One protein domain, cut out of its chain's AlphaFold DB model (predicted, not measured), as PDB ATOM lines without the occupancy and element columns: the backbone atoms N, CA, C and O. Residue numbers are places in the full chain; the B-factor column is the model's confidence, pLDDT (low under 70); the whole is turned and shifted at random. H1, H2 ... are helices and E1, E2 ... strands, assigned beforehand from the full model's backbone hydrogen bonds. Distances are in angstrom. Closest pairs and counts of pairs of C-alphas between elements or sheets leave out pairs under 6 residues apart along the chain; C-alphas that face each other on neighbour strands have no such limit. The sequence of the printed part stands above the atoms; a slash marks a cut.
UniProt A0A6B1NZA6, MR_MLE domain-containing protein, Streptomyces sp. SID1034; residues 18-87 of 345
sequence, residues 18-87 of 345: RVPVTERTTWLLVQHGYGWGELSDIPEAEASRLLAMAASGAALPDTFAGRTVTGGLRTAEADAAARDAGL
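AT A GLANCE: This is residues 18 to 87 of the 345 residues of the protein "MR_MLE domain-containing protein" of Streptomyces sp. SID1034 (UniProt A0A6B1NZA6). A narrow, staggered sheet, E1 E2 E3, has two helices over one face: long H2 packs along E3, and shorter H1 lies higher, over E2. The 70 printed residues include a meander, each strand the antiparallel neighbour of the one before, then H1 and H2; the class is mixed. The whole is compact, radius of gyration of the C-alphas 12.5 A, but flat, spanning 38 by 30 by 16 A.

IN THESE COORDINATES: E2 is residues 26 to 32, 19.9 A; E1, 18 to 20, begins at C-alpha 18 (-5.944, 8.360, -54.140); E3 is 35 to 38. H2, 64 to 84, 30.2 A, ends at C-alpha 84 (-1.771, 21.020, -31.868); H1 is 44 to 55, 16.2 A.

HOW THE PARTS SIT: Hairpin E1 and E2 has N 19 and O 27 at 2.9 A; hairpin E2 and E3 has N 30 and O 37 at 2.9 A. H2's height over the sheet is 6.0 A; its closest C-alphas to E3 are Ala 80 and Gly 35, 4.1 A. H1, on the same face, touches H2 at a steep tilt of 59 degrees, with residues 46 to 51 alone; the closest C-alphas are Ala 47 and Val 69, 6.6 A. In H1 and H2 every O i to N i+4 pair is within hydrogen-bond range.

THE WHOLE: The farthest C-alphas, Glu 23 and Ala 85, are 39.1 A apart. The printed part has no cut or long link; no printed residue is under pLDDT 70.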
ATOM      1  N   ARG A  18      -6.485   8.376 -52.793       91.94
ATOM      2  CA  ARG A  18      -5.944   8.360 -54.140       91.94
ATOM      3  C   ARG A  18      -6.354   9.611 -54.906       91.94
ATOM      4  O   ARG A  18      -7.535   9.920 -55.006       91.94
ATOM      5  N   VAL A  19      -5.375  10.295 -55.493       90.44
ATOM      6  CA  VAL A  19      -5.587  11.438 -56.389       90.44
ATOM      7  C   VAL A  19      -4.955  11.100 -57.740       90.44
ATOM      8  O   VAL A  19      -3.737  11.224 -57.896       90.44
ATOM      9  N   PRO A  20      -5.739  10.607 -58.717       88.75
ATOM     10  CA  PRO A  20      -5.245  10.355 -60.067       88.75
ATOM     11  C   PRO A  20      -4.808  11.668 -60.727       88.75
ATOM     12  O   PRO A  20      -5.561  12.639 -60.706       88.75
ATOM     13  N   VAL A  21      -3.609  11.701 -61.314       86.25
ATOM     14  CA  VAL A  21      -3.033  12.916 -61.922       86.25
ATOM     15  C   VAL A  21      -2.915  12.767 -63.428       86.25
ATOM     16  O   VAL A  21      -3.477  13.552 -64.186       86.25
ATOM     17  N   THR A  22      -2.220  11.721 -63.855       85.25
ATOM     18  CA  THR A  22      -2.100  11.300 -65.251       85.25
ATOM     19  C   THR A  22      -2.207   9.776 -65.304       85.25
ATOM     20  O   THR A  22      -2.296   9.118 -64.267       85.25
ATOM     21  N   GLU A  23      -2.131   9.178 -66.491       83.12
ATOM     22  CA  GLU A  23      -2.015   7.716 -66.623       83.12
ATOM     23  C   GLU A  23      -0.771   7.145 -65.919       83.12
ATOM     24  O   GLU A  23      -0.745   5.972 -65.558       83.12
ATOM     25  N   ARG A  24       0.262   7.975 -65.716       79.69
ATOM     26  CA  ARG A  24       1.547   7.580 -65.123       79.69
ATOM     27  C   ARG A  24       1.731   8.065 -63.686       79.69
ATOM     28  O   ARG A  24       2.587   7.538 -62.984       79.69
ATOM     29  N   THR A  25       0.943   9.046 -63.253       85.50
ATOM     30  CA  THR A  25       1.111   9.713 -61.958       85.50
ATOM     31  C   THR A  25      -0.162   9.593 -61.138       85.50
ATOM     32  O   THR A  25      -1.252   9.978 -61.562       85.50
ATOM     33  N   THR A  26      -0.023   9.084 -59.921       91.00
ATOM     34  CA  THR A  26      -1.076   9.069 -58.910       91.00
ATOM     35  C   THR A  26      -0.461   9.536 -57.604       91.00
ATOM     36  O   THR A  26       0.536   8.962 -57.168       91.00
ATOM     37  N   TRP A  27      -1.050  10.551 -56.973       94.00
ATOM     38  CA  TRP A  27      -0.662  10.903 -55.613       94.00
ATOM     39  C   TRP A  27      -1.428  10.033 -54.625       94.00
ATOM     40  O   TRP A  27      -2.641   9.847 -54.754       94.00
ATOM     41  N   LEU A  28      -0.713   9.499 -53.640       95.50
ATOM     42  CA  LEU A  28      -1.299   8.731 -52.547       95.50
ATOM     43  C   LEU A  28      -1.119   9.528 -51.265       95.50
ATOM     44  O   LEU A  28       0.004   9.752 -50.835       95.50
ATOM     45  N   LEU A  29      -2.208   9.978 -50.657       96.06
ATOM     46  CA  LEU A  29      -2.168  10.763 -49.428       96.06
ATOM     47  C   LEU A  29      -2.475   9.869 -48.229       96.06
ATOM     48  O   LEU A  29      -3.257   8.927 -48.332       96.06
ATOM     49  N   VAL A  30      -1.889  10.181 -47.080       95.38
ATOM     50  CA  VAL A  30      -2.198   9.523 -45.808       95.38
ATOM     51  C   VAL A  30      -2.597  10.563 -44.779       95.38
ATOM     52  O   VAL A  30      -2.047  11.665 -44.748       95.38
ATOM     53  N   GLN A  31      -3.546  10.198 -43.925       93.56
ATOM     54  CA  GLN A  31      -3.960  11.009 -42.794       93.56
ATOM     55  C   GLN A  31      -3.617  10.289 -41.488       93.56
ATOM     56  O   GLN A  31      -3.869   9.090 -41.353       93.56
ATOM     57  N   HIS A  32      -3.063  11.022 -40.526       90.06
ATOM     58  CA  HIS A  32      -2.880  10.559 -39.154       90.06
ATOM     59  C   HIS A  32      -3.420  11.624 -38.197       90.06
ATOM     60  O   HIS A  32      -2.929  12.752 -38.171       90.06
ATOM     61  N   GLY A  33      -4.484  11.298 -37.454       89.44
ATOM     62  CA  GLY A  33      -5.277  12.315 -36.758       89.44
ATOM     63  C   GLY A  33      -5.867  13.311 -37.763       89.44
ATOM     64  O   GLY A  33      -6.575  12.915 -38.685       89.44
ATOM     65  N   TYR A  34      -5.549  14.595 -37.608       91.00
ATOM     66  CA  TYR A  34      -5.898  15.663 -38.560       91.00
ATOM     67  C   TYR A  34      -4.683  16.169 -39.364       91.00
ATOM     68  O   TYR A  34      -4.804  17.164 -40.083       91.00
ATOM     69  N   GLY A  35      -3.531  15.496 -39.259       96.06
ATOM     70  CA  GLY A  35      -2.330  15.797 -40.035       96.06
ATOM     71  C   GLY A  35      -2.228  14.984 -41.327       96.06
ATOM     72  O   GLY A  35      -2.785  13.885 -41.432       96.06
ATOM     73  N   TRP A  36      -1.505  15.526 -42.306       97.56
ATOM     74  CA  TRP A  36      -1.410  14.996 -43.667       97.56
ATOM     75  C   TRP A  36       0.014  14.642 -44.090       97.56
ATOM     76  O   TRP A  36       0.968  15.367 -43.822       97.56
ATOM     77  N   GLY A  37       0.137  13.532 -44.813       97.44
ATOM     78  CA  GLY A  37       1.368  13.076 -45.444       97.44
ATOM     79  C   GLY A  37       1.118  12.496 -46.832       97.44
ATOM     80  O   GLY A  37      -0.023  12.380 -47.283       97.44
ATOM     81  N   GLU A  38       2.194  12.115 -47.512       97.31
ATOM     82  CA  GLU A  38       2.146  11.614 -48.883       97.31
ATOM     83  C   GLU A  38       3.014  10.358 -49.042       97.31
ATOM     84  O   GLU A  38       4.119  10.281 -48.511       97.31
ATOM     85  N   LEU A  39       2.483   9.379 -49.771       95.75
ATOM     86  CA  LEU A  39       3.032   8.053 -50.050       95.75
ATOM     87  C   LEU A  39       3.178   7.825 -51.565       95.75
ATOM     88  O   LEU A  39       3.092   6.693 -52.032       95.75
ATOM     89  N   SER A  40       3.280   8.894 -52.354       92.12
ATOM     90  CA  SER A  40       3.439   8.797 -53.809       92.12
ATOM     91  C   SER A  40       4.695   7.994 -54.181       92.12
ATOM     92  O   SER A  40       5.610   7.848 -53.371       92.12
ATOM     93  N   ASP A  41       4.716   7.475 -55.412       91.50
ATOM     94  CA  ASP A  41       5.783   6.643 -56.002       91.50
ATOM     95  C   ASP A  41       5.791   5.159 -55.579       91.50
ATOM     96  O   ASP A  41       6.653   4.396 -56.012       91.50
ATOM     97  N   ILE A  42       4.798   4.699 -54.805       94.19
ATOM     98  CA  ILE A  42       4.594   3.268 -54.505       94.19
ATOM     99  C   ILE A  42       3.204   2.778 -54.943       94.19
ATOM    100  O   ILE A  42       2.262   3.572 -54.996       94.19
ATOM    101  N   PRO A  43       3.025   1.475 -55.245       93.88
ATOM    102  CA  PRO A  43       1.712   0.931 -55.584       93.88
ATOM    103  C   PRO A  43       0.707   1.061 -54.430       93.88
ATOM    104  O   PRO A  43       1.026   0.746 -53.284       93.88
ATOM    105  N   GLU A  44      -0.540   1.426 -54.735       93.25
ATOM    106  CA  GLU A  44      -1.612   1.615 -53.738       93.25
ATOM    107  C   GLU A  44      -1.866   0.366 -52.880       93.25
ATOM    108  O   GLU A  44      -2.056   0.463 -51.665       93.25
ATOM    109  N   ALA A  45      -1.845  -0.817 -53.499       93.38
ATOM    110  CA  ALA A  45      -2.033  -2.083 -52.795       93.38
ATOM    111  C   ALA A  45      -0.927  -2.322 -51.754       93.38
ATOM    112  O   ALA A  45      -1.206  -2.746 -50.632       93.38
ATOM    113  N   GLU A  46       0.316  -1.986 -52.104       95.69
ATOM    114  CA  GLU A  46       1.460  -2.114 -51.204       95.69
ATOM    115  C   GLU A  46       1.417  -1.056 -50.095       95.69
ATOM    116  O   GLU A  46       1.614  -1.387 -48.926       95.69
ATOM    117  N   ALA A  47       1.056   0.190 -50.426       95.69
ATOM    118  CA  ALA A  47       0.815   1.245 -49.442       95.69
ATOM    119  C   ALA A  47      -0.255   0.822 -48.421       95.69
ATOM    120  O   ALA A  47      -0.037   0.918 -47.216       95.69
ATOM    121  N   SER A  48      -1.382   0.282 -48.892       94.56
ATOM    122  CA  SER A  48      -2.485  -0.188 -48.044       94.56
ATOM    123  C   SER A  48      -2.055  -1.324 -47.115       94.56
ATOM    124  O   SER A  48      -2.380  -1.315 -45.927       94.56
ATOM    125  N   ARG A  49      -1.289  -2.291 -47.635       95.50
ATOM    126  CA  ARG A  49      -0.756  -3.414 -46.854       95.50
ATOM    127  C   ARG A  49       0.171  -2.928 -45.738       95.50
ATOM    128  O   ARG A  49       0.036  -3.353 -44.593       95.50
ATOM    129  N   LEU A  50       1.096  -2.030 -46.065       96.50
ATOM    130  CA  LEU A  50       2.060  -1.477 -45.117       96.50
ATOM    131  C   LEU A  50       1.393  -0.556 -44.086       96.50
ATOM    132  O   LEU A  50       1.738  -0.619 -42.912       96.50
ATOM    133  N   LEU A  51       0.391   0.237 -44.470       95.44
ATOM    134  CA  LEU A  51      -0.397   1.029 -43.520       95.44
ATOM    135  C   LEU A  51      -1.145   0.146 -42.516       95.44
ATOM    136  O   LEU A  51      -1.153   0.453 -41.325       95.44
ATOM    137  N   ALA A  52      -1.713  -0.978 -42.963       93.50
ATOM    138  CA  ALA A  52      -2.343  -1.944 -42.066       93.50
ATOM    139  C   ALA A  52      -1.329  -2.592 -41.103       93.50
ATOM    140  O   ALA A  52      -1.631  -2.763 -39.924       93.50
ATOM    141  N   MET A  53      -0.113  -2.898 -41.576       94.56
ATOM    142  CA  MET A  53       0.981  -3.355 -40.708       94.56
ATOM    143  C   MET A  53       1.383  -2.295 -39.675       94.56
ATOM    144  O   MET A  53       1.544  -2.614 -38.502       94.56
ATOM    145  N   ALA A  54       1.523  -1.030 -40.079       93.06
ATOM    146  CA  ALA A  54       1.850   0.050 -39.152       93.06
ATOM    147  C   ALA A  54       0.749   0.238 -38.094       93.06
ATOM    148  O   ALA A  54       1.046   0.412 -36.914       93.06
ATOM    149  N   ALA A  55      -0.522   0.148 -38.500       90.56
ATOM    150  CA  ALA A  55      -1.670   0.264 -37.604       90.56
ATOM    151  C   ALA A  55      -1.735  -0.860 -36.555       90.56
ATOM    152  O   ALA A  55      -2.216  -0.624 -35.449       90.56
ATOM    153  N   SER A  56      -1.213  -2.054 -36.861       91.00
ATOM    154  CA  SER A  56      -1.108  -3.154 -35.894       91.00
ATOM    155  C   SER A  56       0.097  -3.040 -34.950       91.00
ATOM    156  O   SER A  56       0.307  -3.918 -34.114       91.00
ATOM    157  N   GLY A  57       0.900  -1.976 -35.071       89.31
ATOM    158  CA  GLY A  57       2.126  -1.778 -34.300       89.31
ATOM    159  C   GLY A  57       3.316  -2.598 -34.802       89.31
ATOM    160  O   GLY A  57       4.366  -2.602 -34.159       89.31
ATOM    161  N   ALA A  58       3.185  -3.288 -35.941       91.69
ATOM    162  CA  ALA A  58       4.294  -4.015 -36.537       91.69
ATOM    163  C   ALA A  58       5.336  -3.049 -37.121       91.69
ATOM    164  O   ALA A  58       5.009  -2.001 -37.684       91.69
ATOM    165  N   ALA A  59       6.611  -3.429 -37.026       92.12
ATOM    166  CA  ALA A  59       7.684  -2.684 -37.667       92.12
ATOM    167  C   ALA A  59       7.546  -2.758 -39.196       92.12
ATOM    168  O   ALA A  59       7.364  -3.836 -39.770       92.12
ATOM    169  N   LEU A  60       7.662  -1.606 -39.857       95.50
ATOM    170  CA  LEU A  60       7.724  -1.549 -41.312       95.50
ATOM    171  C   LEU A  60       9.091  -2.053 -41.800       95.50
ATOM    172  O   LEU A  60      10.108  -1.762 -41.167       95.50
ATOM    173  N   PRO A  61       9.139  -2.803 -42.915       95.25
ATOM    174  CA  PRO A  61      10.396  -3.278 -43.475       95.25
ATOM    175  C   PRO A  61      11.234  -2.113 -44.021       95.25
ATOM    176  O   PRO A  61      10.687  -1.134 -44.524       95.25
ATOM    177  N   ASP A  62      12.562  -2.253 -44.021       92.94
ATOM    178  CA  ASP A  62      13.482  -1.276 -44.631       92.94
ATOM    179  C   ASP A  62      13.574  -1.426 -46.168       92.94
ATOM    180  O   ASP A  62      14.643  -1.490 -46.780       92.94
ATOM    181  N   THR A  63      12.415  -1.517 -46.817       95.19
ATOM    182  CA  THR A  63      12.277  -1.464 -48.277       95.19
ATOM    183  C   THR A  63      11.963  -0.039 -48.722       95.19
ATOM    184  O   THR A  63      11.562   0.793 -47.911       95.19
ATOM    185  N   PHE A  64      12.083   0.248 -50.023       94.94
ATOM    186  CA  PHE A  64      11.636   1.531 -50.579       94.94
ATOM    187  C   PHE A  64      10.185   1.841 -50.178       94.94
ATOM    188  O   PHE A  64       9.915   2.899 -49.620       94.94
ATOM    189  N   ALA A  65       9.270   0.879 -50.341       96.69
ATOM    190  CA  ALA A  65       7.875   1.069 -49.959       96.69
ATOM    191  C   ALA A  65       7.677   1.266 -48.448       96.69
ATOM    192  O   ALA A  65       6.926   2.152 -48.042       96.69
ATOM    193  N   GLY A  66       8.379   0.501 -47.604       97.19
ATOM    194  CA  GLY A  66       8.314   0.670 -46.150       97.19
ATOM    195  C   GLY A  66       8.846   2.028 -45.680       97.19
ATOM    196  O   GLY A  66       8.240   2.661 -44.810       97.19
ATOM    197  N   ARG A  67       9.917   2.527 -46.307       96.69
ATOM    198  CA  ARG A  67      10.446   3.878 -46.080       96.69
ATOM    199  C   ARG A  67       9.479   4.962 -46.535       96.69
ATOM    200  O   ARG A  67       9.234   5.881 -45.761       96.69
ATOM    201  N   THR A  68       8.875   4.820 -47.714       97.69
ATOM    202  CA  THR A  68       7.853   5.749 -48.220       97.69
ATOM    203  C   THR A  68       6.655   5.836 -47.276       97.69
ATOM    204  O   THR A  68       6.215   6.930 -46.924       97.69
ATOM    205  N   VAL A  69       6.168   4.691 -46.781       97.44
ATOM    206  CA  VAL A  69       5.073   4.682 -45.800       97.44
ATOM    207  C   VAL A  69       5.494   5.315 -44.478       97.44
ATOM    208  O   VAL A  69       4.748   6.112 -43.911       97.44
ATOM    209  N   THR A  70       6.713   5.030 -44.020       96.88
ATOM    210  CA  THR A  70       7.277   5.674 -42.831       96.88
ATOM    211  C   THR A  70       7.347   7.188 -43.006       96.88
ATOM    212  O   THR A  70       6.902   7.915 -42.125       96.88
ATOM    213  N   GLY A  71       7.875   7.697 -44.121       97.50
ATOM    214  CA  GLY A  71       8.034   9.135 -44.324       97.50
ATOM    215  C   GLY A  71       6.713   9.877 -44.460       97.50
ATOM    216  O   GLY A  71       6.554  10.935 -43.846       97.50
ATOM    217  N   GLY A  72       5.726   9.301 -45.147       97.56
ATOM    218  CA  GLY A  72       4.391   9.890 -45.195       97.56
ATOM    219  C   GLY A  72       3.701   9.910 -43.826       97.56
ATOM    220  O   GLY A  72       3.186  10.955 -43.434       97.56
ATOM    221  N   LEU A  73       3.767   8.826 -43.040       97.38
ATOM    222  CA  LEU A  73       3.230   8.817 -41.669       97.38
ATOM    223  C   LEU A  73       3.944   9.829 -40.762       97.38
ATOM    224  O   LEU A  73       3.286  10.605 -40.078       97.38
ATOM    225  N   ARG A  74       5.282   9.897 -40.807       97.81
ATOM    226  CA  ARG A  74       6.066  10.871 -40.027       97.81
ATOM    227  C   ARG A  74       5.801  12.316 -40.439       97.81
ATOM    228  O   ARG A  74       5.907  13.214 -39.609       97.81
ATOM    229  N   THR A  75       5.451  12.549 -41.701       98.62
ATOM    230  CA  THR A  75       5.001  13.863 -42.173       98.62
ATOM    231  C   THR A  75       3.628  14.204 -41.599       98.62
ATOM    232  O   THR A  75       3.474  15.281 -41.032       98.62
ATOM    233  N   ALA A  76       2.673  13.269 -41.648       98.12
ATOM    234  CA  ALA A  76       1.340  13.454 -41.073       98.12
ATOM    235  C   ALA A  76       1.381  13.687 -39.553       98.12
ATOM    236  O   ALA A  76       0.702  14.576 -39.048       98.12
ATOM    237  N   GLU A  77       2.216  12.945 -38.826       98.06
ATOM    238  CA  GLU A  77       2.445  13.146 -37.391       98.06
ATOM    239  C   GLU A  77       3.037  14.530 -37.085       98.06
ATOM    240  O   GLU A  77       2.603  15.186 -36.140       98.06
ATOM    241  N   ALA A  78       4.009  14.996 -37.880       98.62
ATOM    242  CA  ALA A  78       4.599  16.320 -37.701       98.62
ATOM    243  C   ALA A  78       3.596  17.444 -38.011       98.62
ATOM    244  O   ALA A  78       3.540  18.426 -37.276       98.62
ATOM    245  N   ASP A  79       2.779  17.288 -39.059       98.69
ATOM    246  CA  ASP A  79       1.688  18.216 -39.380       98.69
ATOM    247  C   ASP A  79       0.662  18.282 -38.237       98.69
ATOM    248  O   ASP A  79       0.309  19.371 -37.787       98.69
ATOM    249  N   ALA A  80       0.240  17.130 -37.704       98.38
ATOM    250  CA  ALA A  80      -0.676  17.077 -36.566       98.38
ATOM    251  C   ALA A  80      -0.076  17.755 -35.319       98.38
ATOM    252  O   ALA A  80      -0.698  18.633 -34.727       98.38
ATOM    253  N   ALA A  81       1.170  17.428 -34.971       98.44
ATOM    254  CA  ALA A  81       1.843  18.007 -33.812       98.44
ATOM    255  C   ALA A  81       2.059  19.527 -33.933       98.44
ATOM    256  O   ALA A  81       1.987  20.240 -32.933       98.44
ATOM    257  N   ALA A  82       2.324  20.034 -35.140       98.56
ATOM    258  CA  ALA A  82       2.429  21.467 -35.399       98.56
ATOM    259  C   ALA A  82       1.068  22.168 -35.249       98.56
ATOM    260  O   ALA A  82       0.980  23.224 -34.622       98.56
ATOM    261  N   ARG A  83      -0.008  21.546 -35.744       98.25
ATOM    262  CA  ARG A  83      -1.383  22.040 -35.571       98.25
ATOM    263  C   ARG A  83      -1.819  22.075 -34.106       98.25
ATOM    264  O   ARG A  83      -2.367  23.090 -33.692       98.25
ATOM    265  N   ASP A  84      -1.524  21.036 -33.322       98.25
ATOM    266  CA  ASP A  84      -1.771  21.020 -31.868       98.25
ATOM    267  C   ASP A  84      -1.040  22.149 -31.144       98.25
ATOM    268  O   ASP A  84      -1.580  22.761 -30.225       98.25
ATOM    269  N   ALA A  85       0.190  22.442 -31.570       98.12
ATOM    270  CA  ALA A  85       0.977  23.543 -31.026       98.12
ATOM    271  C   ALA A  85       0.491  24.927 -31.499       98.12
ATOM    272  O   ALA A  85       0.989  25.940 -31.016       98.12
ATOM    273  N   GLY A  86      -0.449  24.995 -32.448       98.12
ATOM    274  CA  GLY A  86      -0.878  26.249 -33.069       98.12
ATOM    275  C   GLY A  86       0.212  26.915 -33.919       98.12
ATOM    276  O   GLY A  86       0.157  28.123 -34.133       98.12
ATOM    277  N   LEU A  87       1.197  26.147 -34.396       98.56
ATOM    278  CA  LEU A  87       2.366  26.643 -35.125       98.56
ATOM    279  C   LEU A  87       2.356  26.177 -36.585       98.56
ATOM    280  O   LEU A  87       2.009  25.020 -36.852       98.56
TER     281      LEU A  87